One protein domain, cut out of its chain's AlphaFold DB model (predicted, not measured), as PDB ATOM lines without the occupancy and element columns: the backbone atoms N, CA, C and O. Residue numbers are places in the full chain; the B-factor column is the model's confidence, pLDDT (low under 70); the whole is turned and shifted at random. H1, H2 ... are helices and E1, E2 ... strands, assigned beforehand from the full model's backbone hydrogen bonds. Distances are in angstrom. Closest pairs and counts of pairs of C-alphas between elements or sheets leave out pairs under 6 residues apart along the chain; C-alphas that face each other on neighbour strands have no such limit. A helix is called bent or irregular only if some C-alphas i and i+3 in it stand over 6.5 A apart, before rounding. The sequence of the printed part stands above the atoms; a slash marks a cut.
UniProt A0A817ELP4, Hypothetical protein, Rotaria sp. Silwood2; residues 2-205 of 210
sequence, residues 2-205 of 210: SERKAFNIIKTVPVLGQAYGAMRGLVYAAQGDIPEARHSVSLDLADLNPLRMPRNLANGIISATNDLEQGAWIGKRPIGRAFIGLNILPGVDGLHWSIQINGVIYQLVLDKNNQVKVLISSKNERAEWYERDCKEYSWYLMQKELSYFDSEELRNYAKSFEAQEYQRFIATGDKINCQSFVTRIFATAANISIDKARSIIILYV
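AT A GLANCE: This is residues 2 to 205 of the 210 residues of the protein "Hypothetical protein" of Rotaria sp. Silwood2 (UniProt A0A817ELP4). Look first for a strongly twisted sheet of five strands, E5, E4, E3, E1 and E6 in that order, which makes the middle of the model with H7 and H8 lying along one face and H6 covering the other. At one end of the longest axis H1, H2 and H3 form a small helical head, tied to the body by H5 beside the edge strand E6 and by H6, while H9 packs on H8 and E6. The printed part has 204 residues with nine named helices and six named strands, in the order H1 to H5, E1 to E5, H6, E6, H7, H8, H9; the sheet is antiparallel throughout and the class is mixed, helices and strands. The whole is compact, with a radius of gyration of the C-alphas of 16.4 A, and spans 43 by 35 by 34 A.

IN THESE COORDINATES: Begin with the sheet at C-alpha 72, (-6.795, -8.918, -14.013), where E1 starts and runs 20.5 A to residue 78. E3, residues 95 to 101, E4, residues 104 to 110, and E5, residues 116 to 122, measure 19.6, 19.5 and 20.1 A; E6 holds residues 138 to 143, and the short E2 residues 87 to 89. Around them find H6, residues 123 to 136, H7, residues 151 to 163 and 20.4 A long, H8, residues 178 to 189, and H9, residues 194 to 204, which ends at C-alpha 204, (-14.174, -11.569, -5.302). Go back to C-alpha 2 at (-18.802, 9.403, -14.172), where H1 begins and runs to residue 10. H2, residues 16 to 30, is 21.6 A long; H3 takes residues 34 to 41, H4 residues 45 to 48, and H5 residues 50 to 65, 23.1 A. H5 and H6 are irregular: C-alphas 51 and 54 are 7.4 A apart, C-alphas 125 and 128 9.2 A.

HOW THE PARTS SIT: E3, E4 and E5 form a meander, each the antiparallel neighbour of the one before; check N 107 and O 119, 2.9 A, and N 106 and O 99, 2.8 A. E1 is the antiparallel neighbour of E3, with N 98 and O 75 within hydrogen-bond range at 2.9 A, and of E6, with N 74 and O 140 within range at 2.9 A. The sheet has three layers, helices on both its faces: H7, H8 and H9 on one, H6 on the other. H8 lies over E3 at a height over the sheet of 7.7 A, and H7 over E5 and E4 at 8.8 A. H7 and H8, a helical hairpin, touch at Ala 158 and Ile 185, their closest C-alphas, 6.9 A apart. H5 stands at the sheet's level, its Ser 63 and Tyr 140 of E6 being closest, 6.4 A between C-alphas. H1 touches H5 at a shallow tilt of 15 degrees, opposite ways, closest at the C-alphas of Lys 5 and Ala 64, 4.4 A. H2 and H3, another hairpin, come to 4.0 A at the C-alphas of Gly 25 and Ala 37. H4 and H5 only just touch, only at the corner, with 3 pairs of C-alphas within 8 A. E2 pairs with no named strand. Every O i to N i+4 pair is within hydrogen-bond range in H1, H2, H3, H8 and H9, but 10 of 12 in H5, 7 of 10 in H6 and 6 of 9 in H7; H4 is too short for one.

THE WHOLE: The two C-alphas farthest apart, Ala 30 and Ser 193, are 45.8 A from each other. The printed part has no cut. The one long link, residues 164 to 177, joins H7 to H8. The mean pLDDT of the printed part is 82.4; look for values under 70 at residue 2 and residues 45 to 47, 80 to 94 and 169 to 171.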
ATOM      1  N   SER A   2     -18.405   9.169 -15.579       69.56
ATOM      2  CA  SER A   2     -18.802   9.403 -14.172       69.56
ATOM      3  C   SER A   2     -20.148   8.771 -13.788       69.56
ATOM      4  O   SER A   2     -20.255   8.152 -12.737       69.56
ATOM      5  N   GLU A   3     -21.149   8.868 -14.664       78.06
ATOM      6  CA  GLU A   3     -22.478   8.275 -14.453       78.06
ATOM      7  C   GLU A   3     -22.414   6.741 -14.340       78.06
ATOM      8  O   GLU A   3     -22.898   6.182 -13.362       78.06
ATOM      9  N   ARG A   4     -21.696   6.065 -15.246       74.00
ATOM     10  CA  ARG A   4     -21.466   4.610 -15.186       74.00
ATOM     11  C   ARG A   4     -20.767   4.177 -13.895       74.00
ATOM     12  O   ARG A   4     -21.120   3.165 -13.301       74.00
ATOM     13  N   LYS A   5     -19.780   4.955 -13.449       75.62
ATOM     14  CA  LYS A   5     -19.071   4.720 -12.185       75.62
ATOM     15  C   LYS A   5     -20.031   4.801 -10.993       75.62
ATOM     16  O   LYS A   5     -20.020   3.914 -10.147       75.62
ATOM     17  N   ALA A   6     -20.904   5.808 -10.965       77.69
ATOM     18  CA  ALA A   6     -21.951   5.922  -9.951       77.69
ATOM     19  C   ALA A   6     -22.962   4.769 -10.041       77.69
ATOM     20  O   ALA A   6     -23.337   4.202  -9.016       77.69
ATOM     21  N   PHE A   7     -23.346   4.362 -11.253       79.81
ATOM     22  CA  PHE A   7     -24.236   3.225 -11.462       79.81
ATOM     23  C   PHE A   7     -23.666   1.920 -10.895       79.81
ATOM     24  O   PHE A   7     -24.383   1.210 -10.196       79.81
ATOM     25  N   ASN A   8     -22.380   1.631 -11.117       73.88
ATOM     26  CA  ASN A   8     -21.727   0.430 -10.583       73.88
ATOM     27  C   ASN A   8     -21.755   0.363  -9.049       73.88
ATOM     28  O   ASN A   8     -21.778  -0.727  -8.487       73.88
ATOM     29  N   ILE A   9     -21.781   1.512  -8.373       76.81
ATOM     30  CA  ILE A   9     -21.923   1.604  -6.916       76.81
ATOM     31  C   ILE A   9     -23.397   1.410  -6.536       76.81
ATOM     32  O   ILE A   9     -23.722   0.557  -5.713       76.81
ATOM     33  N   ILE A  10     -24.304   2.148  -7.180       78.81
ATOM     34  CA  ILE A  10     -25.745   2.152  -6.885       78.81
ATOM     35  C   ILE A  10     -26.384   0.778  -7.113       78.81
ATOM     36  O   ILE A  10     -27.202   0.337  -6.306       78.81
ATOM     37  N   LYS A  11     -25.990   0.074  -8.181       76.06
ATOM     38  CA  LYS A  11     -26.518  -1.248  -8.549       76.06
ATOM     39  C   LYS A  11     -26.355  -2.288  -7.434       76.06
ATOM     40  O   LYS A  11     -27.150  -3.216  -7.356       76.06
ATOM     41  N   THR A  12     -25.368  -2.114  -6.556       71.50
ATOM     42  CA  THR A  12     -25.070  -3.046  -5.455       71.50
ATOM     43  C   THR A  12     -25.970  -2.883  -4.231       71.50
ATOM     44  O   THR A  12     -25.920  -3.715  -3.325       71.50
ATOM     45  N   VAL A  13     -26.790  -1.828  -4.188       75.12
ATOM     46  CA  VAL A  13     -27.745  -1.582  -3.107       75.12
ATOM     47  C   VAL A  13     -29.087  -2.218  -3.490       75.12
ATOM     48  O   VAL A  13     -29.685  -1.795  -4.487       75.12
ATOM     49  N   PRO A  14     -29.599  -3.204  -2.729       70.00
ATOM     50  CA  PRO A  14     -30.885  -3.830  -3.023       70.00
ATOM     51  C   PRO A  14     -32.010  -2.795  -3.146       70.00
ATOM     52  O   PRO A  14     -32.018  -1.791  -2.434       70.00
ATOM     53  N   VAL A  15     -32.976  -3.049  -4.036       74.88
ATOM     54  CA  VAL A  15     -34.118  -2.166  -4.363       74.88
ATOM     55  C   VAL A  15     -33.720  -0.855  -5.058       74.88
ATOM     56  O   VAL A  15     -34.215  -0.578  -6.149       74.88
ATOM     57  N   LEU A  16     -32.796  -0.076  -4.492       78.62
ATOM     58  CA  LEU A  16     -32.344   1.198  -5.060       78.62
ATOM     59  C   LEU A  16     -31.594   0.982  -6.384       78.62
ATOM     60  O   LEU A  16     -31.874   1.657  -7.375       78.62
ATOM     61  N   GLY A  17     -30.727  -0.031  -6.435       79.00
ATOM     62  CA  GLY A  17     -30.036  -0.458  -7.646       79.00
ATOM     63  C   GLY A  17     -30.981  -0.953  -8.741       79.00
ATOM     64  O   GLY A  17     -30.771  -0.641  -9.911       79.00
ATOM     65  N   GLN A  18     -32.061  -1.654  -8.376       77.62
ATOM     66  CA  GLN A  18     -33.066  -2.126  -9.337       77.62
ATOM     67  C   GLN A  18     -33.888  -0.974  -9.918       77.62
ATOM     68  O   GLN A  18     -34.047  -0.888 -11.135       77.62
ATOM     69  N   ALA A  19     -34.380  -0.071  -9.064       81.19
ATOM     70  CA  ALA A  19     -35.163   1.083  -9.493       81.19
ATOM     71  C   ALA A  19     -34.344   2.002 -10.412       81.19
ATOM     72  O   ALA A  19     -34.802   2.388 -11.490       81.19
ATOM     73  N   TYR A  20     -33.100   2.296 -10.025       82.75
ATOM     74  CA  TYR A  20     -32.203   3.107 -10.841       82.75
ATOM     75  C   TYR A  20     -31.794   2.385 -12.135       82.75
ATOM     76  O   TYR A  20     -31.802   2.991 -13.206       82.75
ATOM     77  N   GLY A  21     -31.501   1.081 -12.071       83.31
ATOM     78  CA  GLY A  21     -31.167   0.257 -13.235       83.31
ATOM     79  C   GLY A  21     -32.285   0.187 -14.276       83.31
ATOM     80  O   GLY A  21     -32.010   0.297 -15.470       83.31
ATOM     81  N   ALA A  22     -33.547   0.093 -13.841       83.50
ATOM     82  CA  ALA A  22     -34.713   0.137 -14.722       83.50
ATOM     83  C   ALA A  22     -34.819   1.477 -15.469       83.50
ATOM     84  O   ALA A  22     -34.934   1.496 -16.696       83.50
ATOM     85  N   MET A  23     -34.707   2.597 -14.746       82.88
ATOM     86  CA  MET A  23     -34.744   3.940 -15.339       82.88
ATOM     87  C   MET A  23     -33.588   4.168 -16.316       82.88
ATOM     88  O   MET A  23     -33.800   4.604 -17.447       82.88
ATOM     89  N   ARG A  24     -32.366   3.814 -15.908       83.94
ATOM     90  CA  ARG A  24     -31.162   3.902 -16.740       83.94
ATOM     91  C   ARG A  24     -31.287   3.047 -18.003       83.94
ATOM     92  O   ARG A  24     -30.961   3.505 -19.096       83.94
ATOM     93  N   GLY A  25     -31.816   1.832 -17.868       82.69
ATOM     94  CA  GLY A  25     -32.068   0.921 -18.982       82.69
ATOM     95  C   GLY A  25     -33.002   1.506 -20.038       82.69
ATOM     96  O   GLY A  25     -32.701   1.423 -21.229       82.69
ATOM     97  N   LEU A  26     -34.095   2.146 -19.611       82.88
ATOM     98  CA  LEU A  26     -35.031   2.825 -20.513       82.88
ATOM     99  C   LEU A  26     -34.366   3.984 -21.266       82.88
ATOM    100  O   LEU A  26     -34.544   4.102 -22.478       82.88
ATOM    101  N   VAL A  27     -33.569   4.804 -20.572       87.00
ATOM    102  CA  VAL A  27     -32.854   5.936 -21.184       87.00
ATOM    103  C   VAL A  27     -31.882   5.455 -22.263       87.00
ATOM    104  O   VAL A  27     -31.927   5.952 -23.388       87.00
ATOM    105  N   TYR A  28     -31.048   4.455 -21.968       86.44
ATOM    106  CA  TYR A  28     -30.093   3.935 -22.951       86.44
ATOM    107  C   TYR A  28     -30.765   3.190 -24.106       86.44
ATOM    108  O   TYR A  28     -30.303   3.287 -25.242       86.44
ATOM    109  N   ALA A  29     -31.889   2.509 -23.856       85.50
ATOM    110  CA  ALA A  29     -32.679   1.899 -24.921       85.50
ATOM    111  C   ALA A  29     -33.239   2.961 -25.884       85.50
ATOM    112  O   ALA A  29     -33.161   2.776 -27.097       85.50
ATOM    113  N   ALA A  30     -33.733   4.090 -25.362       86.44
ATOM    114  CA  ALA A  30     -34.214   5.211 -26.174       86.44
ATOM    115  C   ALA A  30     -33.090   5.896 -26.978       86.44
ATOM    116  O   ALA A  30     -33.335   6.405 -28.068       86.44
ATOM    117  N   GLN A  31     -31.857   5.874 -26.465       89.25
ATOM    118  CA  GLN A  31     -30.662   6.388 -27.149       89.25
ATOM    119  C   GLN A  31     -30.048   5.394 -28.152       89.25
ATOM    120  O   GLN A  31     -29.107   5.745 -28.858       89.25
ATOM    121  N   GLY A  32     -30.546   4.155 -28.215       85.31
ATOM    122  CA  GLY A  32     -30.006   3.103 -29.077       85.31
ATOM    123  C   GLY A  32     -28.754   2.391 -28.538       85.31
ATOM    124  O   GLY A  32     -28.229   1.515 -29.225       85.31
ATOM    125  N   ASP A  33     -28.289   2.688 -27.316       84.81
ATOM    126  CA  ASP A  33     -27.177   1.967 -26.666       84.81
ATOM    127  C   ASP A  33     -27.703   0.691 -25.986       84.81
ATOM    128  O   ASP A  33     -27.894   0.599 -24.770       84.81
ATOM    129  N   ILE A  34     -27.993  -0.316 -26.813       83.69
ATOM    130  CA  ILE A  34     -28.522  -1.612 -26.368       83.69
ATOM    131  C   ILE A  34     -27.594  -2.339 -25.371       83.69
ATOM    132  O   ILE A  34     -28.126  -2.912 -24.412       83.69
ATOM    133  N   PRO A  35     -26.252  -2.355 -25.545       82.44
ATOM    134  CA  PRO A  35     -25.333  -2.926 -24.558       82.44
ATOM    135  C   PRO A  35     -25.515  -2.329 -23.160       82.44
ATOM    136  O   PRO A  35     -25.714  -3.069 -22.192       82.44
ATOM    137  N   GLU A  36     -25.528  -0.999 -23.057       82.94
ATOM    138  CA  GLU A  36     -25.651  -0.310 -21.773       82.94
ATOM    139  C   GLU A  36     -27.050  -0.474 -21.169       82.94
ATOM    140  O   GLU A  36     -27.196  -0.680 -19.959       82.94
ATOM    141  N   ALA A  37     -28.089  -0.461 -22.013       82.62
ATOM    142  CA  ALA A  37     -29.462  -0.697 -21.589       82.62
ATOM    143  C   ALA A  37     -29.616  -2.069 -20.920       82.62
ATOM    144  O   ALA A  37     -30.148  -2.170 -19.814       82.62
ATOM    145  N   ARG A  38     -29.088  -3.126 -21.553       80.31
ATOM    146  CA  ARG A  38     -29.122  -4.497 -21.017       80.31
ATOM    147  C   ARG A  38     -28.308  -4.641 -19.742       80.31
ATOM    148  O   ARG A  38     -28.778  -5.262 -18.791       80.31
ATOM    149  N   HIS A  39     -27.111  -4.064 -19.714       80.31
ATOM    150  CA  HIS A  39     -26.277  -4.071 -18.519       80.31
ATOM    151  C   HIS A  39     -27.005  -3.427 -17.328       80.31
ATOM    152  O   HIS A  39     -26.977  -3.959 -16.212       80.31
ATOM    153  N   SER A  40     -27.730  -2.336 -17.584       79.69
ATOM    154  CA  SER A  40     -28.437  -1.565 -16.559       79.69
ATOM    155  C   SER A  40     -29.590  -2.326 -15.906       79.69
ATOM    156  O   SER A  40     -29.783  -2.217 -14.699       79.69
ATOM    157  N   VAL A  41     -30.315  -3.143 -16.673       77.94
ATOM    158  CA  VAL A  41     -31.451  -3.934 -16.161       77.94
ATOM    159  C   VAL A  41     -31.072  -5.352 -15.729       77.94
ATOM    160  O   VAL A  41     -31.922  -6.090 -15.239       77.94
ATOM    161  N   SER A  42     -29.817  -5.760 -15.934       75.38
ATOM    162  CA  SER A  42     -29.360  -7.094 -15.543       75.38
ATOM    163  C   SER A  42     -29.272  -7.233 -14.022       75.38
ATOM    164  O   SER A  42     -28.639  -6.410 -13.357       75.38
ATOM    165  N   LEU A  43     -29.861  -8.300 -13.486       70.44
ATOM    166  CA  LEU A  43     -29.852  -8.630 -12.064       70.44
ATOM    167  C   LEU A  43     -29.098  -9.943 -11.834       70.44
ATOM    168  O   LEU A  43     -29.487 -10.976 -12.378       70.44
ATOM    169  N   ASP A  44     -28.050  -9.918 -11.012       70.38
ATOM    170  CA  ASP A  44     -27.498 -11.129 -10.403       70.38
ATOM    171  C   ASP A  44     -28.243 -11.352  -9.082       70.38
ATOM    172  O   ASP A  44     -28.282 -10.469  -8.228       70.38
ATOM    173  N   LEU A  45     -28.889 -12.507  -8.905       68.19
ATOM    174  CA  LEU A  45     -29.644 -12.780  -7.674       68.19
ATOM    175  C   LEU A  45     -28.750 -12.797  -6.427       68.19
ATOM    176  O   LEU A  45     -29.244 -12.546  -5.328       68.19
ATOM    177  N   ALA A  46     -27.441 -13.017  -6.589       67.75
ATOM    178  CA  ALA A  46     -26.482 -12.861  -5.500       67.75
ATOM    179  C   ALA A  46     -26.437 -11.418  -4.951       67.75
ATOM    180  O   ALA A  46     -26.141 -11.230  -3.771       67.75
ATOM    181  N   ASP A  47     -26.786 -10.408  -5.756       66.56
ATOM    182  CA  ASP A  47     -26.803  -8.999  -5.340       66.56
ATOM    183  C   ASP A  47     -27.962  -8.667  -4.389       66.56
ATOM    184  O   ASP A  47     -27.939  -7.636  -3.720       66.56
ATOM    185  N   LEU A  48     -28.963  -9.548  -4.280       70.62
ATOM    186  CA  LEU A  48     -30.074  -9.386  -3.340       70.62
ATOM    187  C   LEU A  48     -29.744  -9.842  -1.919       70.62
ATOM    188  O   LEU A  48     -30.541  -9.597  -1.018       70.62
ATOM    189  N   ASN A  49     -28.600 -10.497  -1.698       72.50
ATOM    190  CA  ASN A  49     -28.201 -10.962  -0.374       72.50
ATOM    191  C   ASN A  49     -27.658  -9.788   0.474       72.50
ATOM    192  O   ASN A  49     -26.553  -9.308   0.201       72.50
ATOM    193  N   PRO A  50     -28.355  -9.358   1.548       71.75
ATOM    194  CA  PRO A  50     -27.928  -8.211   2.353       71.75
ATOM    195  C   PRO A  50     -26.556  -8.403   3.011       71.75
ATOM    196  O   PRO A  50     -25.818  -7.434   3.186       71.75
ATOM    197  N   LEU A  51     -26.170  -9.647   3.322       73.94
ATOM    198  CA  LEU A  51     -24.871  -9.963   3.928       73.94
ATOM    199  C   LEU A  51     -23.695  -9.657   2.991       73.94
ATOM    200  O   LEU A  51     -22.574  -9.440   3.445       73.94
ATOM    201  N   ARG A  52     -23.946  -9.604   1.678       71.19
ATOM    202  CA  ARG A  52     -22.937  -9.283   0.667       71.19
ATOM    203  C   ARG A  52     -22.829  -7.797   0.374       71.19
ATOM    204  O   ARG A  52     -21.838  -7.386  -0.227       71.19
ATOM    205  N   MET A  53     -23.807  -6.994   0.790       73.50
ATOM    206  CA  MET A  53     -23.907  -5.584   0.420       73.50
ATOM    207  C   MET A  53     -22.618  -4.791   0.705       73.50
ATOM    208  O   MET A  53     -22.172  -4.096  -0.206       73.50
ATOM    209  N   PRO A  54     -21.936  -4.927   1.864       77.50
ATOM    210  CA  PRO A  54     -20.685  -4.202   2.105       77.50
ATOM    211  C   PRO A  54     -19.576  -4.566   1.108       77.50
ATOM    212  O   PRO A  54     -18.860  -3.694   0.620       77.50
ATOM    213  N   ARG A  55     -19.449  -5.856   0.770       74.75
ATOM    214  CA  ARG A  55     -18.447  -6.341  -0.189       74.75
ATOM    215  C   ARG A  55     -18.802  -5.930  -1.614       74.75
ATOM    216  O   ARG A  55     -17.926  -5.470  -2.338       74.75
ATOM    217  N   ASN A  56     -20.063  -6.072  -2.012       72.06
ATOM    218  CA  ASN A  56     -20.520  -5.655  -3.333       72.06
ATOM    219  C   ASN A  56     -20.311  -4.146  -3.513       72.06
ATOM    220  O   ASN A  56     -19.770  -3.737  -4.535       72.06
ATOM    221  N   LEU A  57     -20.619  -3.338  -2.493       75.69
ATOM    222  CA  LEU A  57     -20.357  -1.901  -2.489       75.69
ATOM    223  C   LEU A  57     -18.861  -1.592  -2.635       75.69
ATOM    224  O   LEU A  57     -18.489  -0.776  -3.475       75.69
ATOM    225  N   ALA A  58     -17.997  -2.272  -1.873       78.44
ATOM    226  CA  ALA A  58     -16.548  -2.124  -2.001       78.44
ATOM    227  C   ALA A  58     -16.062  -2.478  -3.419       78.44
ATOM    228  O   ALA A  58     -15.304  -1.715  -4.014       78.44
ATOM    229  N   ASN A  59     -16.555  -3.575  -3.999       73.31
ATOM    230  CA  ASN A  59     -16.253  -3.966  -5.378       73.31
ATOM    231  C   ASN A  59     -16.761  -2.933  -6.395       73.31
ATOM    232  O   ASN A  59     -16.051  -2.619  -7.348       73.31
ATOM    233  N   GLY A  60     -17.956  -2.372  -6.184       73.38
ATOM    234  CA  GLY A  60     -18.521  -1.305  -7.010       73.38
ATOM    235  C   GLY A  60     -17.663  -0.041  -6.978       73.38
ATOM    236  O   GLY A  60     -17.379   0.533  -8.028       73.38
ATOM    237  N   ILE A  61     -17.171   0.342  -5.795       78.94
ATOM    238  CA  ILE A  61     -16.230   1.457  -5.624       78.94
ATOM    239  C   ILE A  61     -14.912   1.151  -6.342       78.94
ATOM    240  O   ILE A  61     -14.479   1.954  -7.161       78.94
ATOM    241  N   ILE A  62     -14.308  -0.018  -6.106       77.56
ATOM    242  CA  ILE A  62     -13.047  -0.435  -6.744       77.56
ATOM    243  C   ILE A  62     -13.177  -0.417  -8.272       77.56
ATOM    244  O   ILE A  62     -12.298   0.110  -8.955       77.56
ATOM    245  N   SER A  63     -14.274  -0.952  -8.805       71.06
ATOM    246  CA  SER A  63     -14.576  -0.969 -10.240       71.06
ATOM    247  C   SER A  63     -14.787   0.443 -10.796       71.06
ATOM    248  O   SER A  63     -14.358   0.759 -11.902       71.06
ATOM    249  N   ALA A  64     -15.393   1.339 -10.014       73.88
ATOM    250  CA  ALA A  64     -15.568   2.735 -10.390       73.88
ATOM    251  C   ALA A  64     -14.253   3.537 -10.366       73.88
ATOM    252  O   ALA A  64     -14.079   4.475 -11.153       73.88
ATOM    253  N   THR A  65     -13.327   3.217  -9.466       74.75
ATOM    254  CA  THR A  65     -12.109   4.012  -9.253       74.75
ATOM    255  C   THR A  65     -10.903   3.532 -10.047       74.75
ATOM    256  O   THR A  65     -10.022   4.346 -10.307       74.75
ATOM    257  N   ASN A  66     -10.843   2.257 -10.436       72.75
ATOM    258  CA  ASN A  66      -9.698   1.705 -11.165       72.75
ATOM    259  C   ASN A  66      -9.938   1.667 -12.679       72.75
ATOM    260  O   ASN A  66     -11.076   1.626 -13.147       72.75
ATOM    261  N   ASP A  67      -8.842   1.704 -13.431       77.25
ATOM    262  CA  ASP A  67      -8.857   1.553 -14.881       77.25
ATOM    263  C   ASP A  67      -8.886   0.065 -15.248       77.25
ATOM    264  O   ASP A  67      -8.080  -0.719 -14.742       77.25
ATOM    265  N   LEU A  68      -9.807  -0.321 -16.134       79.62
ATOM    266  CA  LEU A  68      -9.887  -1.689 -16.648       79.62
ATOM    267  C   LEU A  68      -8.622  -2.058 -17.439       79.62
ATOM    268  O   LEU A  68      -8.277  -3.234 -17.548       79.62
ATOM    269  N   GLU A  69      -7.887  -1.077 -17.967       83.31
ATOM    270  CA  GLU A  69      -6.659  -1.307 -18.734       83.31
ATOM    271  C   GLU A  69      -5.526  -1.969 -17.941       83.31
ATOM    272  O   GLU A  69      -4.593  -2.485 -18.551       83.31
ATOM    273  N   GLN A  70      -5.595  -2.005 -16.607       85.88
ATOM    274  CA  GLN A  70      -4.536  -2.559 -15.763       85.88
ATOM    275  C   GLN A  70      -5.033  -3.701 -14.880       85.88
ATOM    276  O   GLN A  70      -6.098  -3.614 -14.270       85.88
ATOM    277  N   GLY A  71      -4.224  -4.755 -14.768       91.06
ATOM    278  CA  GLY A  71      -4.471  -5.891 -13.888       91.06
ATOM    279  C   GLY A  71      -5.339  -6.983 -14.511       91.06
ATOM    280  O   GLY A  71      -5.509  -7.064 -15.729       91.06
ATOM    281  N   ALA A  72      -5.873  -7.850 -13.654       93.06
ATOM    282  CA  ALA A  72      -6.795  -8.918 -14.013       93.06
ATOM    283  C   ALA A  72      -8.207  -8.610 -13.513       93.06
ATOM    284  O   ALA A  72      -8.423  -8.387 -12.319       93.06
ATOM    285  N   TRP A  73      -9.174  -8.688 -14.418       93.38
ATOM    286  CA  TRP A  73     -10.583  -8.440 -14.152       93.38
ATOM    287  C   TRP A  73     -11.434  -9.580 -14.680       93.38
ATOM    288  O   TRP A  73     -11.216 -10.057 -15.790       93.38
ATOM    289  N   ILE A  74     -12.452  -9.979 -13.926       92.69
ATOM    290  CA  ILE A  74     -13.452 -10.937 -14.400       92.69
ATOM    291  C   ILE A  74     -14.726 -10.189 -14.742       92.69
ATOM    292  O   ILE A  74     -15.260  -9.449 -13.919       92.69
ATOM    293  N   GLY A  75     -15.208 -10.396 -15.960       90.44
ATOM    294  CA  GLY A  75     -16.467  -9.864 -16.447       90.44
ATOM    295  C   GLY A  75     -17.575 -10.899 -16.297       90.44
ATOM    296  O   GLY A  75     -17.398 -12.059 -16.668       90.44
ATOM    297  N   LYS A  76     -18.754 -10.479 -15.827       87.38
ATOM    298  CA  LYS A  76     -19.979 -11.300 -15.844       87.38
ATOM    299  C   LYS A  76     -21.115 -10.601 -16.566       87.38
ATOM    300  O   LYS A  76     -21.335  -9.407 -16.374       87.38
ATOM    301  N   ARG A  77     -21.893 -11.369 -17.325       84.69
ATOM    302  CA  ARG A  77     -23.184 -10.925 -17.869       84.69
ATOM    303  C   ARG A  77     -24.170 -12.083 -18.003       84.69
ATOM    304  O   ARG A  77     -23.731 -13.222 -18.142       84.69
ATOM    305  N   PRO A  78     -25.487 -11.837 -18.017       77.00
ATOM    306  CA  PRO A  78     -26.467 -12.875 -18.326       77.00
ATOM    307  C   PRO A  78     -26.249 -13.538 -19.693       77.00
ATOM    308  O   PRO A  78     -25.820 -12.900 -20.661       77.00
ATOM    309  N   ILE A  79     -26.551 -14.838 -19.781       74.38
ATOM    310  CA  ILE A  79     -26.508 -15.582 -21.045       74.38
ATOM    311  C   ILE A  79     -27.696 -15.177 -21.935       74.38
ATOM    312  O   ILE A  79     -28.855 -15.181 -21.520       74.38
ATOM    313  N   GLY A  80     -27.418 -14.894 -23.210       68.38
ATOM    314  CA  GLY A  80     -28.444 -14.644 -24.225       68.38
ATOM    315  C   GLY A  80     -29.233 -13.350 -23.995       68.38
ATOM    316  O   GLY A  80     -28.651 -12.274 -23.899       68.38
ATOM    317  N   ARG A  81     -30.569 -13.457 -23.979       60.56
ATOM    318  CA  ARG A  81     -31.507 -12.340 -23.735       60.56
ATOM    319  C   ARG A  81     -32.056 -12.323 -22.304       60.56
ATOM    320  O   ARG A  81     -32.997 -11.585 -22.032       60.56
ATOM    321  N   ALA A  82     -31.533 -13.167 -21.416       59.69
ATOM    322  CA  ALA A  82     -31.988 -13.195 -20.035       59.69
ATOM    323  C   ALA A  82     -31.603 -11.886 -19.329       59.69
ATOM    324  O   ALA A  82     -30.497 -11.383 -19.501       59.69
ATOM    325  N   PHE A  83     -32.517 -11.350 -18.525       58.25
ATOM    326  CA  PHE A  83     -32.256 -10.189 -17.666       58.25
ATOM    327  C   PHE A  83     -31.858 -10.597 -16.242       58.25
ATOM    328  O   PHE A  83     -31.400  -9.765 -15.466       58.25
ATOM    329  N   ILE A  84     -31.996 -11.881 -15.909       57.59
ATOM    330  CA  ILE A  84     -31.699 -12.438 -14.590       57.59
ATOM    331  C   ILE A  84     -30.595 -13.481 -14.745       57.59
ATOM    332  O   ILE A  84     -30.718 -14.415 -15.540       57.59
ATOM    333  N   GLY A  85     -29.516 -13.306 -13.989       55.62
ATOM    334  CA  GLY A  85     -28.471 -14.296 -13.784       55.62
ATOM    335  C   GLY A  85     -28.721 -15.108 -12.520       55.62
ATOM    336  O   GLY A  85     -28.999 -14.548 -11.461       55.62
ATOM    337  N   LEU A  86     -28.602 -16.429 -12.630       55.56
ATOM    338  CA  LEU A  86     -28.607 -17.350 -11.494       55.56
ATOM    339  C   LEU A  86     -27.181 -17.848 -11.269       55.56
ATOM    340  O   LEU A  86     -26.739 -18.754 -11.975       55.56
ATOM    341  N   ASN A  87     -26.473 -17.280 -10.293       53.75
ATOM    342  CA  ASN A  87     -25.164 -17.781  -9.881       53.75
ATOM    343  C   ASN A  87     -25.316 -18.702  -8.663       53.75
ATOM    344  O   ASN A  87     -25.179 -18.257  -7.531       53.75
ATOM    345  N   ILE A  88     -25.664 -19.973  -8.886       53.50
ATOM    346  CA  ILE A  88     -26.009 -20.912  -7.803       53.50
ATOM    347  C   ILE A  88     -24.748 -21.398  -7.070       53.50
ATOM    348  O   ILE A  88     -24.721 -21.406  -5.843       53.50
ATOM    349  N   LEU A  89     -23.699 -21.769  -7.812       48.09
ATOM    350  CA  LEU A  89     -22.433 -22.330  -7.314       48.09
ATOM    351  C   LEU A  89     -21.275 -21.971  -8.268       48.09
ATOM    352  O   LEU A  89     -21.512 -21.811  -9.470       48.09
ATOM    353  N   PRO A  90     -20.007 -21.948  -7.806       47.34
ATOM    354  CA  PRO A  90     -18.848 -21.890  -8.700       47.34
ATOM    355  C   PRO A  90     -18.903 -23.020  -9.749       47.34
ATOM    356  O   PRO A  90     -18.869 -24.199  -9.404       47.34
ATOM    357  N   GLY A  91     -19.017 -22.674 -11.037       46.53
ATOM    358  CA  GLY A  91     -19.123 -23.644 -12.144       46.53
ATOM    359  C   GLY A  91     -20.548 -24.084 -12.532       46.53
ATOM    360  O   GLY A  91     -20.699 -24.816 -13.514       46.53
ATOM    361  N   VAL A  92     -21.582 -23.609 -11.824       57.16
ATOM    362  CA  VAL A  92     -23.004 -23.722 -12.199       57.16
ATOM    363  C   VAL A  92     -23.604 -22.320 -12.183       57.16
ATOM    364  O   VAL A  92     -24.162 -21.860 -11.185       57.16
ATOM    365  N   ASP A  93     -23.436 -21.622 -13.302       62.72
ATOM    366  CA  ASP A  93     -23.821 -20.222 -13.425       62.72
ATOM    367  C   ASP A  93     -24.599 -19.987 -14.729       62.72
ATOM    368  O   ASP A  93     -24.172 -20.383 -15.815       62.72
ATOM    369  N   GLY A  94     -25.761 -19.339 -14.617       66.06
ATOM    370  CA  GLY A  94     -26.546 -18.825 -15.744       66.06
ATOM    371  C   GLY A  94     -25.945 -17.565 -16.381       66.06
ATOM    372  O   GLY A  94     -26.568 -16.953 -17.254       66.06
ATOM    373  N   LEU A  95     -24.757 -17.156 -15.934       79.00
ATOM    374  CA  LEU A  95     -23.988 -16.036 -16.449       79.00
ATOM    375  C   LEU A  95     -22.856 -16.517 -17.360       79.00
ATOM    376  O   LEU A  95     -22.224 -17.551 -17.152       79.00
ATOM    377  N   HIS A  96     -22.572 -15.707 -18.367       87.12
ATOM    378  CA  HIS A  96     -21.415 -15.839 -19.223       87.12
ATOM    379  C   HIS A  96     -20.256 -15.013 -18.660       87.12
ATOM    380  O   HIS A  96     -20.438 -13.852 -18.280       87.12
ATOM    381  N   TRP A  97     -19.079 -15.634 -18.600       91.00
ATOM    382  CA  TRP A  97     -17.877 -15.050 -18.017       91.00
ATOM    383  C   TRP A  97     -16.872 -14.662 -19.101       91.00
ATOM    384  O   TRP A  97     -16.698 -15.378 -20.088       91.00
ATOM    385  N   SER A  98     -16.195 -13.543 -18.880       94.12
ATOM    386  CA  SER A  98     -15.020 -13.098 -19.629       94.12
ATOM    387  C   SER A  98     -13.905 -12.728 -18.656       94.12
ATOM    388  O   SER A  98     -14.135 -12.568 -17.453       94.12
ATOM    389  N   ILE A  99     -12.685 -12.610 -19.167       95.44
ATOM    390  CA  ILE A  99     -11.553 -12.119 -18.389       95.44
ATOM    391  C   ILE A  99     -10.811 -11.057 -19.175       95.44
ATOM    392  O   ILE A  99     -10.588 -11.206 -20.372       95.44
ATOM    393  N   GLN A 100     -10.436  -9.993 -18.487       94.44
ATOM    394  CA  GLN A 100      -9.602  -8.936 -19.012       94.44
ATOM    395  C   GLN A 100      -8.264  -8.958 -18.287       94.44
ATOM    396  O   GLN A 100      -8.226  -8.910 -17.060       94.44
ATOM    397  N   ILE A 101      -7.181  -9.034 -19.053       94.75
ATOM    398  CA  ILE A 101      -5.811  -8.990 -18.556       94.75
ATOM    399  C   ILE A 101      -5.104  -7.826 -19.243       94.75
ATOM    400  O   ILE A 101      -4.941  -7.852 -20.462       94.75
ATOM    401  N   ASN A 102      -4.717  -6.807 -18.474       91.94
ATOM    402  CA  ASN A 102      -3.971  -5.634 -18.946       91.94
ATOM    403  C   ASN A 102      -4.525  -5.043 -20.263       91.94
ATOM    404  O   ASN A 102      -3.806  -4.895 -21.250       91.94
ATOM    405  N   GLY A 103      -5.836  -4.776 -20.309       89.88
ATOM    406  CA  GLY A 103      -6.482  -4.163 -21.479       89.88
ATOM    407  C   GLY A 103      -6.788  -5.113 -22.647       89.88
ATOM    408  O   GLY A 103      -7.221  -4.656 -23.706       89.88
ATOM    409  N   VAL A 104      -6.599  -6.425 -22.476       93.88
ATOM    410  CA  VAL A 104      -6.992  -7.450 -23.456       93.88
ATOM    411  C   VAL A 104      -8.101  -8.319 -22.874       93.88
ATOM    412  O   VAL A 104      -7.924  -8.936 -21.826       93.88
ATOM    413  N   ILE A 105      -9.243  -8.377 -23.556       95.19
ATOM    414  CA  ILE A 105     -10.402  -9.188 -23.178       95.19
ATOM    415  C   ILE A 105     -10.332 -10.530 -23.900       95.19
ATOM    416  O   ILE A 105     -10.192 -10.590 -25.121       95.19
ATOM    417  N   TYR A 106     -10.491 -11.606 -23.135       96.06
ATOM    418  CA  TYR A 106     -10.579 -12.980 -23.606       96.06
ATOM    419  C   TYR A 106     -11.966 -13.530 -23.284       96.06
ATOM    420  O   TYR A 106     -12.431 -13.502 -22.139       96.06
ATOM    421  N   GLN A 107     -12.621 -14.072 -24.304       94.44
ATOM    422  CA  GLN A 107     -13.974 -14.591 -24.201       94.44
ATOM    423  C   GLN A 107     -14.079 -15.935 -24.908       94.44
ATOM    424  O   GLN A 107     -13.694 -16.069 -26.066       94.44
ATOM    425  N   LEU A 108     -14.673 -16.914 -24.230       93.12
ATOM    426  CA  LEU A 108     -14.987 -18.206 -24.822       93.12
ATOM    427  C   LEU A 108     -16.441 -18.227 -25.306       93.12
ATOM    428  O   LEU A 108     -17.368 -18.073 -24.511       93.12
ATOM    429  N   VAL A 109     -16.647 -18.400 -26.606       91.38
ATOM    430  CA  VAL A 109     -17.964 -18.414 -27.253       91.38
ATOM    431  C   VAL A 109     -18.172 -19.704 -28.033       91.38
ATOM    432  O   VAL A 109     -17.231 -20.451 -28.287       91.38
ATOM    433  N   LEU A 110     -19.419 -19.950 -28.424       89.12
ATOM    434  CA  LEU A 110     -19.761 -20.983 -29.391       89.12
ATOM    435  C   LEU A 110     -19.995 -20.343 -30.756       89.12
ATOM    436  O   LEU A 110     -20.648 -19.300 -30.851       89.12
ATOM    437  N   ASP A 111     -19.460 -20.958 -31.803       89.75
ATOM    438  CA  ASP A 111     -19.765 -20.573 -33.175       89.75
ATOM    439  C   ASP A 111     -21.129 -21.135 -33.638       89.75
ATOM    440  O   ASP A 111     -21.884 -21.733 -32.870       89.75
ATOM    441  N   LYS A 112     -21.471 -20.933 -34.919       86.19
ATOM    442  CA  LYS A 112     -22.743 -21.415 -35.495       86.19
ATOM    443  C   LYS A 112     -22.863 -22.944 -35.519       86.19
ATOM    444  O   LYS A 112     -23.975 -23.450 -35.621       86.19
ATOM    445  N   ASN A 113     -21.742 -23.652 -35.421       88.31
ATOM    446  CA  ASN A 113     -21.653 -25.106 -35.427       88.31
ATOM    447  C   ASN A 113     -21.527 -25.679 -34.005       88.31
ATOM    448  O   ASN A 113     -21.237 -26.863 -33.852       88.31
ATOM    449  N   ASN A 114     -21.742 -24.860 -32.966       84.44
ATOM    450  CA  ASN A 114     -21.518 -25.206 -31.560       84.44
ATOM    451  C   ASN A 114     -20.064 -25.603 -31.236       84.44
ATOM    452  O   ASN A 114     -19.825 -26.314 -30.260       84.44
ATOM    453  N   GLN A 115     -19.096 -25.129 -32.019       90.31
ATOM    454  CA  GLN A 115     -17.674 -25.307 -31.739       90.31
ATOM    455  C   GLN A 115     -17.153 -24.175 -30.858       90.31
ATOM    456  O   GLN A 115     -17.611 -23.030 -30.952       90.31
ATOM    457  N   VAL A 116     -16.193 -24.498 -29.991       93.38
ATOM    458  CA  VAL A 116     -15.550 -23.512 -29.124       93.38
ATOM    459  C   VAL A 116     -14.738 -22.540 -29.968       93.38
ATOM    460  O   VAL A 116     -13.939 -22.926 -30.816       93.38
ATOM    461  N   LYS A 117     -14.916 -21.251 -29.696       95.69
ATOM    462  CA  LYS A 117     -14.132 -20.175 -30.290       95.69
ATOM    463  C   LYS A 117     -13.701 -19.197 -29.214       95.69
ATOM    464  O   LYS A 117     -14.485 -18.852 -28.333       95.69
ATOM    465  N   VAL A 118     -12.475 -18.702 -29.306       95.62
ATOM    466  CA  VAL A 118     -11.950 -17.706 -28.378       95.62
ATOM    467  C   VAL A 118     -11.881 -16.361 -29.080       95.62
ATOM    468  O   VAL A 118     -11.139 -16.165 -30.046       95.62
ATOM    469  N   LEU A 119     -12.692 -15.418 -28.614       94.56
ATOM    470  CA  LEU A 119     -12.632 -14.033 -29.051       94.56
ATOM    471  C   LEU A 119     -11.630 -13.292 -28.175       94.56
ATOM    472  O   LEU A 119     -11.648 -13.412 -26.951       94.56
ATOM    473  N   ILE A 120     -10.750 -12.548 -28.838       94.25
ATOM    474  CA  ILE A 120      -9.753 -11.695 -28.205       94.25
ATOM    475  C   ILE A 120      -9.995 -10.286 -28.739       94.25
ATOM    476  O   ILE A 120     -10.077 -10.095 -29.959       94.25
ATOM    477  N   SER A 121     -10.182  -9.324 -27.841       93.56
ATOM    478  CA  SER A 121     -10.395  -7.916 -28.177       93.56
ATOM    479  C   SER A 121      -9.503  -7.024 -27.315       93.56
ATOM    480  O   SER A 121      -9.261  -7.288 -26.141       93.56
ATOM    481  N   SER A 122      -8.970  -5.967 -27.921       92.62
ATOM    482  CA  SER A 122      -8.161  -4.939 -27.262       92.62
ATOM    483  C   SER A 122      -8.415  -3.601 -27.952       92.62
ATOM    484  O   SER A 122      -8.863  -3.579 -29.107       92.62
ATOM    485  N   LYS A 123      -8.097  -2.486 -27.285       88.38
ATOM    486  CA  LYS A 123      -8.210  -1.145 -27.889       88.38
ATOM    487  C   LYS A 123      -7.411  -1.003 -29.187       88.38
ATOM    488  O   LYS A 123      -7.860  -0.319 -30.098       88.38
ATOM    489  N   ASN A 124      -6.268  -1.682 -29.286       87.06
ATOM    490  CA  ASN A 124      -5.356  -1.554 -30.424       87.06
ATOM    491  C   ASN A 124      -5.766  -2.408 -31.634       87.06
ATOM    492  O   ASN A 124      -5.442  -2.054 -32.761       87.06
ATOM    493  N   GLU A 125      -6.469  -3.525 -31.424       85.75
ATOM    494  CA  GLU A 125      -6.819  -4.458 -32.509       85.75
ATOM    495  C   GLU A 125      -8.291  -4.380 -32.913       85.75
ATOM    496  O   GLU A 125      -8.627  -4.516 -34.088       85.75
ATOM    497  N   ARG A 126      -9.190  -4.222 -31.934       86.50
ATOM    498  CA  ARG A 126     -10.645  -4.279 -32.127       86.50
ATOM    499  C   ARG A 126     -11.355  -3.329 -31.168       86.50
ATOM    500  O   ARG A 126     -12.159  -3.771 -30.350       86.50
ATOM    501  N   ALA A 127     -11.063  -2.032 -31.288       86.25
ATOM    502  CA  ALA A 127     -11.569  -0.983 -30.400       86.25
ATOM    503  C   ALA A 127     -13.093  -1.038 -30.201       86.25
ATOM    504  O   ALA A 127     -13.560  -1.047 -29.070       86.25
ATOM    505  N   GLU A 128     -13.873  -1.161 -31.277       87.12
ATOM    506  CA  GLU A 128     -15.340  -1.216 -31.182       87.12
ATOM    507  C   GLU A 128     -15.841  -2.416 -30.370       87.12
ATOM    508  O   GLU A 128     -16.794  -2.302 -29.600       87.12
ATOM    509  N   TRP A 129     -15.205  -3.579 -30.534       87.88
ATOM    510  CA  TRP A 129     -15.597  -4.790 -29.812       87.88
ATOM    511  C   TRP A 129     -15.152  -4.704 -28.363       87.88
ATOM    512  O   TRP A 129     -15.937  -5.017 -27.480       87.88
ATOM    513  N   TYR A 130     -13.934  -4.218 -28.129       89.62
ATOM    514  CA  TYR A 130     -13.413  -3.975 -26.793       89.62
ATOM    515  C   TYR A 130     -14.326  -3.027 -26.007       89.62
ATOM    516  O   TYR A 130     -14.773  -3.377 -24.923       89.62
ATOM    517  N   GLU A 131     -14.691  -1.874 -26.573       88.44
ATOM    518  CA  GLU A 131     -15.575  -0.906 -25.913       88.44
ATOM    519  C   GLU A 131     -16.970  -1.490 -25.654       88.44
ATOM    520  O   GLU A 131     -17.535  -1.304 -24.575       88.44
ATOM    521  N   ARG A 132     -17.525  -2.249 -26.608       88.25
ATOM    522  CA  ARG A 132     -18.797  -2.955 -26.404       88.25
ATOM    523  C   ARG A 132     -18.694  -3.982 -25.274       88.25
ATOM    524  O   ARG A 132     -19.569  -4.022 -24.415       88.25
ATOM    525  N   ASP A 133     -17.647  -4.794 -25.250       88.88
ATOM    526  CA  ASP A 133     -17.469  -5.837 -24.242       88.88
ATOM    527  C   ASP A 133     -17.173  -5.208 -22.862       88.88
ATOM    528  O   ASP A 133     -17.720  -5.634 -21.848       88.88
ATOM    529  N   CYS A 134     -16.429  -4.099 -22.792       87.56
ATOM    530  CA  CYS A 134     -16.320  -3.305 -21.567       87.56
ATOM    531  C   CYS A 134     -17.697  -2.845 -21.072       87.56
ATOM    532  O   CYS A 134     -17.932  -2.838 -19.860       87.56
ATOM    533  N   LYS A 135     -18.614  -2.505 -21.992       85.12
ATOM    534  CA  LYS A 135     -19.977  -2.074 -21.668       85.12
ATOM    535  C   LYS A 135     -20.881  -3.194 -21.162       85.12
ATOM    536  O   LYS A 135     -21.585  -2.985 -20.177       85.12
ATOM    537  N   GLU A 136     -20.859  -4.354 -21.810       85.25
ATOM    538  CA  GLU A 136     -21.810  -5.444 -21.556       85.25
ATOM    539  C   GLU A 136     -21.618  -6.144 -20.203       85.25
ATOM    540  O   GLU A 136     -22.585  -6.653 -19.629       85.25
ATOM    541  N   TYR A 137     -20.389  -6.188 -19.686       86.44
ATOM    542  CA  TYR A 137     -20.051  -6.975 -18.500       86.44
ATOM    543  C   TYR A 137     -19.973  -6.124 -17.225       86.44
ATOM    544  O   TYR A 137     -19.539  -4.972 -17.231       86.44
ATOM    545  N   SER A 138     -20.356  -6.730 -16.100       84.38
ATOM    546  CA  SER A 138     -19.965  -6.270 -14.765       84.38
ATOM    547  C   SER A 138     -18.553  -6.766 -14.476       84.38
ATOM    548  O   SER A 138     -18.343  -7.979 -14.428       84.38
ATOM    549  N   TRP A 139     -17.608  -5.848 -14.282       87.06
ATOM    550  CA  TRP A 139     -16.192  -6.164 -14.083       87.06
ATOM    551  C   TRP A 139     -15.791  -6.119 -12.612       87.06
ATOM    552  O   TRP A 139     -16.014  -5.119 -11.923       87.06
ATOM    553  N   TYR A 140     -15.141  -7.193 -12.168       87.00
ATOM    554  CA  TYR A 140     -14.636  -7.384 -10.813       87.00
ATOM    555  C   TYR A 140     -13.112  -7.467 -10.850       87.00
ATOM    556  O   TYR A 140     -12.559  -8.342 -11.519       87.00
ATOM    557  N   LEU A 141     -12.439  -6.550 -10.153       89.06
ATOM    558  CA  LEU A 141     -10.981  -6.544 -10.067       89.06
ATOM    559  C   LEU A 141     -10.520  -7.730  -9.220       89.06
ATOM    560  O   LEU A 141     -10.859  -7.823  -8.043       89.06
ATOM    561  N   MET A 142      -9.727  -8.609  -9.823       89.25
ATOM    562  CA  MET A 142      -9.150  -9.780  -9.165       89.25
ATOM    563  C   MET A 142      -7.780  -9.464  -8.581       89.25
ATOM    564  O   MET A 142      -7.455  -9.870  -7.467       89.25
ATOM    565  N   GLN A 143      -6.966  -8.751  -9.358       88.75
ATOM    566  CA  GLN A 143      -5.595  -8.428  -9.004       88.75
ATOM    567  C   GLN A 143      -5.156  -7.182  -9.770       88.75
ATOM    568  O   GLN A 143      -5.217  -7.162 -10.995       88.75
ATOM    569  N   LYS A 144      -4.727  -6.138  -9.051       86.44
ATOM    570  CA  LYS A 144      -4.333  -4.853  -9.654       86.44
ATOM    571  C   LYS A 144      -3.034  -4.952 -10.453       86.44
ATOM    572  O   LYS A 144      -2.931  -4.378 -11.527       86.44
ATOM    573  N   GLU A 145      -2.067  -5.696  -9.931       86.19
ATOM    574  CA  GLU A 145      -0.740  -5.849 -10.527       86.19
ATOM    575  C   GLU A 145      -0.435  -7.330 -10.712       86.19
ATOM    576  O   GLU A 145      -0.505  -8.106  -9.757       86.19
ATOM    577  N   LEU A 146      -0.112  -7.726 -11.941       85.19
ATOM    578  CA  LEU A 146       0.257  -9.097 -12.271       85.19
ATOM    579  C   LEU A 146       1.777  -9.218 -12.297       85.19
ATOM    580  O   LEU A 146       2.454  -8.488 -13.014       85.19
ATOM    581  N   SER A 147       2.304 -10.155 -11.513       79.00
ATOM    582  CA  SER A 147       3.740 -10.437 -11.427       79.00
ATOM    583  C   SER A 147       4.312 -11.078 -12.695       79.00
ATOM    584  O   SER A 147       5.515 -11.020 -12.920       79.00
ATOM    585  N   TYR A 148       3.460 -11.700 -13.505       75.69
ATOM    586  CA  TYR A 148       3.789 -12.308 -14.789       75.69
ATOM    587  C   TYR A 148       2.751 -11.846 -15.811       75.69
ATOM    588  O   TYR A 148       1.587 -11.702 -15.460       75.69
ATOM    589  N   PHE A 149       3.151 -11.566 -17.050       76.81
ATOM    590  CA  PHE A 149       2.220 -11.402 -18.169       76.81
ATOM    591  C   PHE A 149       2.996 -11.375 -19.488       76.81
ATOM    592  O   PHE A 149       3.531 -10.337 -19.877       76.81
ATOM    593  N   ASP A 150       3.025 -12.506 -20.188       81.19
ATOM    594  CA  ASP A 150       3.419 -12.562 -21.594       81.19
ATOM    595  C   ASP A 150       2.155 -12.544 -22.462       81.19
ATOM    596  O   ASP A 150       1.349 -13.481 -22.463       81.19
ATOM    597  N   SER A 151       1.952 -11.439 -23.179       84.31
ATOM    598  CA  SER A 151       0.727 -11.223 -23.946       84.31
ATOM    599  C   SER A 151       0.572 -12.180 -25.130       84.31
ATOM    600  O   SER A 151      -0.560 -12.533 -25.465       84.31
ATOM    601  N   GLU A 152       1.668 -12.607 -25.764       90.44
ATOM    602  CA  GLU A 152       1.610 -13.471 -26.946       90.44
ATOM    603  C   GLU A 152       1.447 -14.930 -26.528       90.44
ATOM    604  O   GLU A 152       0.557 -15.625 -27.028       90.44
ATOM    605  N   GLU A 153       2.218 -15.366 -25.530       91.81
ATOM    606  CA  GLU A 153       2.065 -16.696 -24.946       91.81
ATOM    607  C   GLU A 153       0.644 -16.896 -24.403       91.81
ATOM    608  O   GLU A 153      -0.000 -17.904 -24.706       91.81
ATOM    609  N   LEU A 154       0.095 -15.911 -23.681       94.19
ATOM    610  CA  LEU A 154      -1.261 -16.014 -23.146       94.19
ATOM    611  C   LEU A 154      -2.321 -16.063 -24.255       94.19
ATOM    612  O   LEU A 154      -3.325 -16.762 -24.111       94.19
ATOM    613  N   ARG A 155      -2.115 -15.362 -25.377       94.81
ATOM    614  CA  ARG A 155      -3.004 -15.446 -26.551       94.81
ATOM    615  C   ARG A 155      -2.966 -16.831 -27.182       94.81
ATOM    616  O   ARG A 155      -4.029 -17.390 -27.450       94.81
ATOM    617  N   ASN A 156      -1.778 -17.391 -27.377       95.56
ATOM    618  CA  ASN A 156      -1.608 -18.736 -27.926       95.56
ATOM    619  C   ASN A 156      -2.215 -19.790 -26.992       95.56
ATOM    620  O   ASN A 156      -2.975 -20.656 -27.434       95.56
ATOM    621  N   TYR A 157      -1.980 -19.652 -25.688       95.56
ATOM    622  CA  TYR A 157      -2.603 -20.483 -24.668       95.56
ATOM    623  C   TYR A 157      -4.130 -20.380 -24.714       95.56
ATOM    624  O   TYR A 157      -4.815 -21.401 -24.768       95.56
ATOM    625  N   ALA A 158      -4.684 -19.168 -24.783       96.25
ATOM    626  CA  ALA A 158      -6.121 -18.965 -24.914       96.25
ATOM    627  C   ALA A 158      -6.687 -19.626 -26.181       96.25
ATOM    628  O   ALA A 158      -7.726 -20.278 -26.121       96.25
ATOM    629  N   LYS A 159      -5.997 -19.519 -27.321       96.62
ATOM    630  CA  LYS A 159      -6.414 -20.137 -28.586       96.62
ATOM    631  C   LYS A 159      -6.366 -21.662 -28.576       96.62
ATOM    632  O   LYS A 159      -7.182 -22.281 -29.253       96.62
ATOM    633  N   SER A 160      -5.503 -22.274 -27.767       95.25
ATOM    634  CA  SER A 160      -5.440 -23.739 -27.647       95.25
ATOM    635  C   SER A 160      -6.763 -24.376 -27.186       95.25
ATOM    636  O   SER A 160      -7.045 -25.529 -27.510       95.25
ATOM    637  N   PHE A 161      -7.624 -23.618 -26.498       94.62
ATOM    638  CA  PHE A 161      -8.932 -24.087 -26.044       94.62
ATOM    639  C   PHE A 161      -9.985 -24.219 -27.156       94.62
ATOM    640  O   PHE A 161     -11.011 -24.853 -26.923       94.62
ATOM    641  N   GLU A 162      -9.758 -23.676 -28.359       94.62
ATOM    642  CA  GLU A 162     -10.684 -23.832 -29.501       94.62
ATOM    643  C   GLU A 162     -10.810 -25.293 -29.966       94.62
ATOM    644  O   GLU A 162     -11.812 -25.662 -30.571       94.62
ATOM    645  N   ALA A 163      -9.837 -26.145 -29.631       91.44
ATOM    646  CA  ALA A 163      -9.879 -27.578 -29.920       91.44
ATOM    647  C   ALA A 163     -10.747 -28.391 -28.936       91.44
ATOM    648  O   ALA A 163     -10.939 -29.588 -29.143       91.44
ATOM    649  N   GLN A 164     -11.240 -27.782 -27.852       90.81
ATOM    650  CA  GLN A 164     -11.980 -28.490 -26.804       90.81
ATOM    651  C   GLN A 164     -13.489 -28.502 -27.056       90.81
ATOM    652  O   GLN A 164     -14.053 -27.609 -27.687       90.81
ATOM    653  N   GLU A 165     -14.171 -29.502 -26.499       89.00
ATOM    654  CA  GLU A 165     -15.632 -29.544 -26.492       89.00
ATOM    655  C   GLU A 165     -16.209 -28.630 -25.407       89.00
ATOM    656  O   GLU A 165     -15.740 -28.601 -24.266       89.00
ATOM    657  N   TYR A 166     -17.288 -27.918 -25.731       87.19
ATOM    658  CA  TYR A 166     -17.981 -27.087 -24.754       87.19
ATOM    659  C   TYR A 166     -18.929 -27.903 -23.874       87.19
ATOM    660  O   TYR A 166     -19.737 -28.692 -24.364       87.19
ATOM    661  N   GLN A 167     -18.921 -27.635 -22.571       84.38
ATOM    662  CA  GLN A 167     -19.880 -28.193 -21.625       84.38
ATOM    663  C   GLN A 167     -20.558 -27.075 -20.841       84.38
ATOM    664  O   GLN A 167     -19.923 -26.300 -20.139       84.38
ATOM    665  N   ARG A 168     -21.885 -26.982 -20.927       71.12
ATOM    666  CA  ARG A 168     -22.630 -25.850 -20.352       71.12
ATOM    667  C   ARG A 168     -22.583 -25.778 -18.819       71.12
ATOM    668  O   ARG A 168     -22.659 -24.686 -18.269       71.12
ATOM    669  N   PHE A 169     -22.448 -26.919 -18.150       68.06
ATOM    670  CA  PHE A 169     -22.411 -27.058 -16.692       68.06
ATOM    671  C   PHE A 169     -21.180 -27.868 -16.299       68.06
ATOM    672  O   PHE A 169     -20.831 -28.750 -17.075       68.06
ATOM    673  N   ILE A 170     -20.553 -27.564 -15.150       67.88
ATOM    674  CA  ILE A 170     -19.380 -28.257 -14.562       67.88
ATOM    675  C   ILE A 170     -18.550 -29.009 -15.612       67.88
ATOM    676  O   ILE A 170     -18.785 -30.185 -15.884       67.88
ATOM    677  N   ALA A 171     -17.590 -28.314 -16.217       65.88
ATOM    678  CA  ALA A 171     -16.697 -28.917 -17.196       65.88
ATOM    679  C   ALA A 171     -15.878 -30.056 -16.554       65.88
ATOM    680  O   ALA A 171     -15.106 -29.811 -15.623       65.88
ATOM    681  N   THR A 172     -16.056 -31.286 -17.038       70.00
ATOM    682  CA  THR A 172     -15.338 -32.485 -16.573       70.00
ATOM    683  C   THR A 172     -14.507 -33.096 -17.697       70.00
ATOM    684  O   THR A 172     -14.965 -33.145 -18.838       70.00
ATOM    685  N   GLY A 173     -13.320 -33.614 -17.367       75.44
ATOM    686  CA  GLY A 173     -12.399 -34.196 -18.349       75.44
ATOM    687  C   GLY A 173     -11.830 -33.132 -19.291       75.44
ATOM    688  O   GLY A 173     -11.421 -32.065 -18.836       75.44
ATOM    689  N   ASP A 174     -11.858 -33.416 -20.593       79.81
ATOM    690  CA  ASP A 174     -11.279 -32.566 -21.648       79.81
ATOM    691  C   ASP A 174     -12.219 -31.454 -22.143       79.81
ATOM    692  O   ASP A 174     -11.936 -30.764 -23.124       79.81
ATOM    693  N   LYS A 175     -13.363 -31.279 -21.476       86.75
ATOM    694  CA  LYS A 175     -14.358 -30.266 -21.830       86.75
ATOM    695  C   LYS A 175     -14.056 -28.925 -21.171       86.75
ATOM    696  O   LYS A 175     -13.431 -28.854 -20.112       86.75
ATOM    697  N   ILE A 176     -14.589 -27.853 -21.750       90.25
ATOM    698  CA  ILE A 176     -14.434 -26.489 -21.239       90.25
ATOM    699  C   ILE A 176     -15.750 -25.735 -21.141       90.25
ATOM    700  O   ILE A 176     -16.707 -25.986 -21.867       90.25
ATOM    701  N   ASN A 177     -15.792 -24.775 -20.224       89.44
ATOM    702  CA  ASN A 177     -16.856 -23.793 -20.130       89.44
ATOM    703  C   ASN A 177     -16.263 -22.408 -19.863       89.44
ATOM    704  O   ASN A 177     -15.063 -22.277 -19.615       89.44
ATOM    705  N   CYS A 178     -17.076 -21.352 -19.931       90.12
ATOM    706  CA  CYS A 178     -16.544 -19.996 -19.774       90.12
ATOM    707  C   CYS A 178     -15.931 -19.738 -18.384       90.12
ATOM    708  O   CYS A 178     -14.954 -19.003 -18.284       90.12
ATOM    709  N   GLN A 179     -16.432 -20.378 -17.324       88.56
ATOM    710  CA  GLN A 179     -15.902 -20.231 -15.966       88.56
ATOM    711  C   GLN A 179     -14.534 -20.909 -15.819       88.56
ATOM    712  O   GLN A 179     -13.599 -20.321 -15.270       88.56
ATOM    713  N   SER A 180     -14.394 -22.137 -16.323       90.19
ATOM    714  CA  SER A 180     -13.140 -22.886 -16.280       90.19
ATOM    715  C   SER A 180     -12.091 -22.259 -17.193       90.19
ATOM    716  O   SER A 180     -10.934 -22.169 -16.790       90.19
ATOM    717  N   PHE A 181     -12.494 -21.735 -18.353       93.56
ATOM    718  CA  PHE A 181     -11.644 -20.927 -19.223       93.56
ATOM    719  C   PHE A 181     -11.088 -19.703 -18.494       93.56
ATOM    720  O   PHE A 181      -9.875 -19.581 -18.349       93.56
ATOM    721  N   VAL A 182     -11.960 -18.842 -17.958       94.19
ATOM    722  CA  VAL A 182     -11.555 -17.627 -17.227       94.19
ATOM    723  C   VAL A 182     -10.627 -17.958 -16.060       94.19
ATOM    724  O   VAL A 182      -9.601 -17.307 -15.883       94.19
ATOM    725  N   THR A 183     -10.934 -19.017 -15.309       93.06
ATOM    726  CA  THR A 183     -10.094 -19.472 -14.194       93.06
ATOM    727  C   THR A 183      -8.692 -19.873 -14.657       93.06
ATOM    728  O   THR A 183      -7.712 -19.517 -14.007       93.06
ATOM    729  N   ARG A 184      -8.581 -20.603 -15.774       94.25
ATOM    730  CA  ARG A 184      -7.292 -21.043 -16.328       94.25
ATOM    731  C   ARG A 184      -6.483 -19.869 -16.869       94.25
ATOM    732  O   ARG A 184      -5.309 -19.768 -16.545       94.25
ATOM    733  N   ILE A 185      -7.109 -18.956 -17.617       96.00
ATOM    734  CA  ILE A 185      -6.438 -17.742 -18.107       96.00
ATOM    735  C   ILE A 185      -5.938 -16.891 -16.936       96.00
ATOM    736  O   ILE A 185      -4.799 -16.439 -16.969       96.00
ATOM    737  N   PHE A 186      -6.742 -16.722 -15.881       95.25
ATOM    738  CA  PHE A 186      -6.311 -15.999 -14.685       95.25
ATOM    739  C   PHE A 186      -5.119 -16.676 -14.004       95.25
ATOM    740  O   PHE A 186      -4.147 -16.002 -13.678       95.25
ATOM    741  N   ALA A 187      -5.180 -17.997 -13.810       94.12
ATOM    742  CA  ALA A 187      -4.107 -18.761 -13.180       94.12
ATOM    743  C   ALA A 187      -2.782 -18.622 -13.943       94.12
ATOM    744  O   ALA A 187      -1.754 -18.336 -13.331       94.12
ATOM    745  N   THR A 188      -2.828 -18.755 -15.271       94.88
ATOM    746  CA  THR A 188      -1.660 -18.591 -16.144       94.88
ATOM    747  C   THR A 188      -1.137 -17.158 -16.110       94.88
ATOM    748  O   THR A 188       0.048 -16.954 -15.870       94.88
ATOM    749  N   ALA A 189      -2.010 -16.158 -16.278       94.56
ATOM    750  CA  ALA A 189      -1.609 -14.755 -16.252       94.56
ATOM    751  C   ALA A 189      -0.990 -14.372 -14.901       94.56
ATOM    752  O   ALA A 189       0.077 -13.788 -14.860       94.56
ATOM    753  N   ALA A 190      -1.594 -14.751 -13.776       92.56
ATOM    754  CA  ALA A 190      -1.057 -14.437 -12.453       92.56
ATOM    755  C   ALA A 190       0.104 -15.353 -12.013       92.56
ATOM    756  O   ALA A 190       0.656 -15.139 -10.935       92.56
ATOM    757  N   ASN A 191       0.474 -16.357 -12.819       93.19
ATOM    758  CA  ASN A 191       1.446 -17.400 -12.485       93.19
ATOM    759  C   ASN A 191       1.168 -18.057 -11.115       93.19
ATOM    760  O   ASN A 191       2.010 -18.102 -10.216       93.19
ATOM    761  N   ILE A 192      -0.066 -18.531 -10.933       93.81
ATOM    762  CA  ILE A 192      -0.540 -19.209  -9.720       93.81
ATOM    763  C   ILE A 192      -1.190 -20.550 -10.060       93.81
ATOM    764  O   ILE A 192      -1.595 -20.802 -11.192       93.81
ATOM    765  N   SER A 193      -1.352 -21.417  -9.057       94.50
ATOM    766  CA  SER A 193      -2.098 -22.663  -9.242       94.50
ATOM    767  C   SER A 193      -3.577 -22.401  -9.551       94.50
ATOM    768  O   SER A 193      -4.173 -21.428  -9.077       94.50
ATOM    769  N   ILE A 194      -4.198 -23.315 -10.303       90.88
ATOM    770  CA  ILE A 194      -5.632 -23.257 -10.633       90.88
ATOM    771  C   ILE A 194      -6.491 -23.215  -9.363       90.88
ATOM    772  O   ILE A 194      -7.474 -22.481  -9.316       90.88
ATOM    773  N   ASP A 195      -6.124 -23.957  -8.319       89.69
ATOM    774  CA  ASP A 195      -6.894 -23.964  -7.071       89.69
ATOM    775  C   ASP A 195      -6.804 -22.628  -6.336       89.69
ATOM    776  O   ASP A 195      -7.823 -22.115  -5.874       89.69
ATOM    777  N   LYS A 196      -5.625 -21.989  -6.328       91.38
ATOM    778  CA  LYS A 196      -5.482 -20.629  -5.797       91.38
ATOM    779  C   LYS A 196      -6.318 -19.637  -6.606       91.38
ATOM    780  O   LYS A 196      -7.024 -18.823  -6.017       91.38
ATOM    781  N   ALA A 197      -6.299 -19.737  -7.936       91.50
ATOM    782  CA  ALA A 197      -7.136 -18.915  -8.807       91.50
ATOM    783  C   ALA A 197      -8.632 -19.084  -8.486       91.50
ATOM    784  O   ALA A 197      -9.328 -18.089  -8.303       91.50
ATOM    785  N   ARG A 198      -9.120 -20.323  -8.328       88.25
ATOM    786  CA  ARG A 198     -10.511 -20.613  -7.930       88.25
ATOM    787  C   ARG A 198     -10.872 -19.971  -6.595       88.25
ATOM    788  O   ARG A 198     -11.921 -19.340  -6.507       88.25
ATOM    789  N   SER A 199     -10.021 -20.096  -5.577       86.25
ATOM    790  CA  SER A 199     -10.269 -19.485  -4.267       86.25
ATOM    791  C   SER A 199     -10.376 -17.966  -4.356       86.25
ATOM    792  O   SER A 199     -11.302 -17.391  -3.792       86.25
ATOM    793  N   ILE A 200      -9.480 -17.311  -5.100       87.81
ATOM    794  CA  ILE A 200      -9.550 -15.858  -5.307       87.81
ATOM    795  C   ILE A 200     -10.857 -15.508  -6.035       87.81
ATOM    796  O   ILE A 200     -11.595 -14.640  -5.582       87.81
ATOM    797  N   ILE A 201     -11.205 -16.217  -7.109       87.12
ATOM    798  CA  ILE A 201     -12.463 -16.003  -7.841       87.12
ATOM    799  C   ILE A 201     -13.673 -16.092  -6.916       87.12
ATOM    800  O   ILE A 201     -14.489 -15.179  -6.918       87.12
ATOM    801  N   ILE A 202     -13.771 -17.131  -6.089       79.75
ATOM    802  CA  ILE A 202     -14.889 -17.307  -5.148       79.75
ATOM    803  C   ILE A 202     -14.989 -16.131  -4.167       79.75
ATOM    804  O   ILE A 202     -16.091 -15.709  -3.824       79.75
ATOM    805  N   LEU A 203     -13.855 -15.574  -3.734       76.12
ATOM    806  CA  LEU A 203     -13.827 -14.459  -2.786       76.12
ATOM    807  C   LEU A 203     -14.293 -13.132  -3.399       76.12
ATOM    808  O   LEU A 203     -14.962 -12.351  -2.717       76.12
ATOM    809  N   TYR A 204     -13.932 -12.865  -4.657       76.69
ATOM    810  CA  TYR A 204     -14.174 -11.569  -5.302       76.69
ATOM    811  C   TYR A 204     -15.417 -11.549  -6.193       76.69
ATOM    812  O   TYR A 204     -16.058 -10.505  -6.320       76.69
ATOM    813  N   VAL A 205     -15.783 -12.685  -6.785       75.75
ATOM    814  CA  VAL A 205     -16.923 -12.804  -7.692       75.75
ATOM    815  C   VAL A 205     -18.187 -13.212  -6.926       75.75
ATOM    816  O   VAL A 205     -18.209 -14.282  -6.310       75.75
TER     817      VAL A 205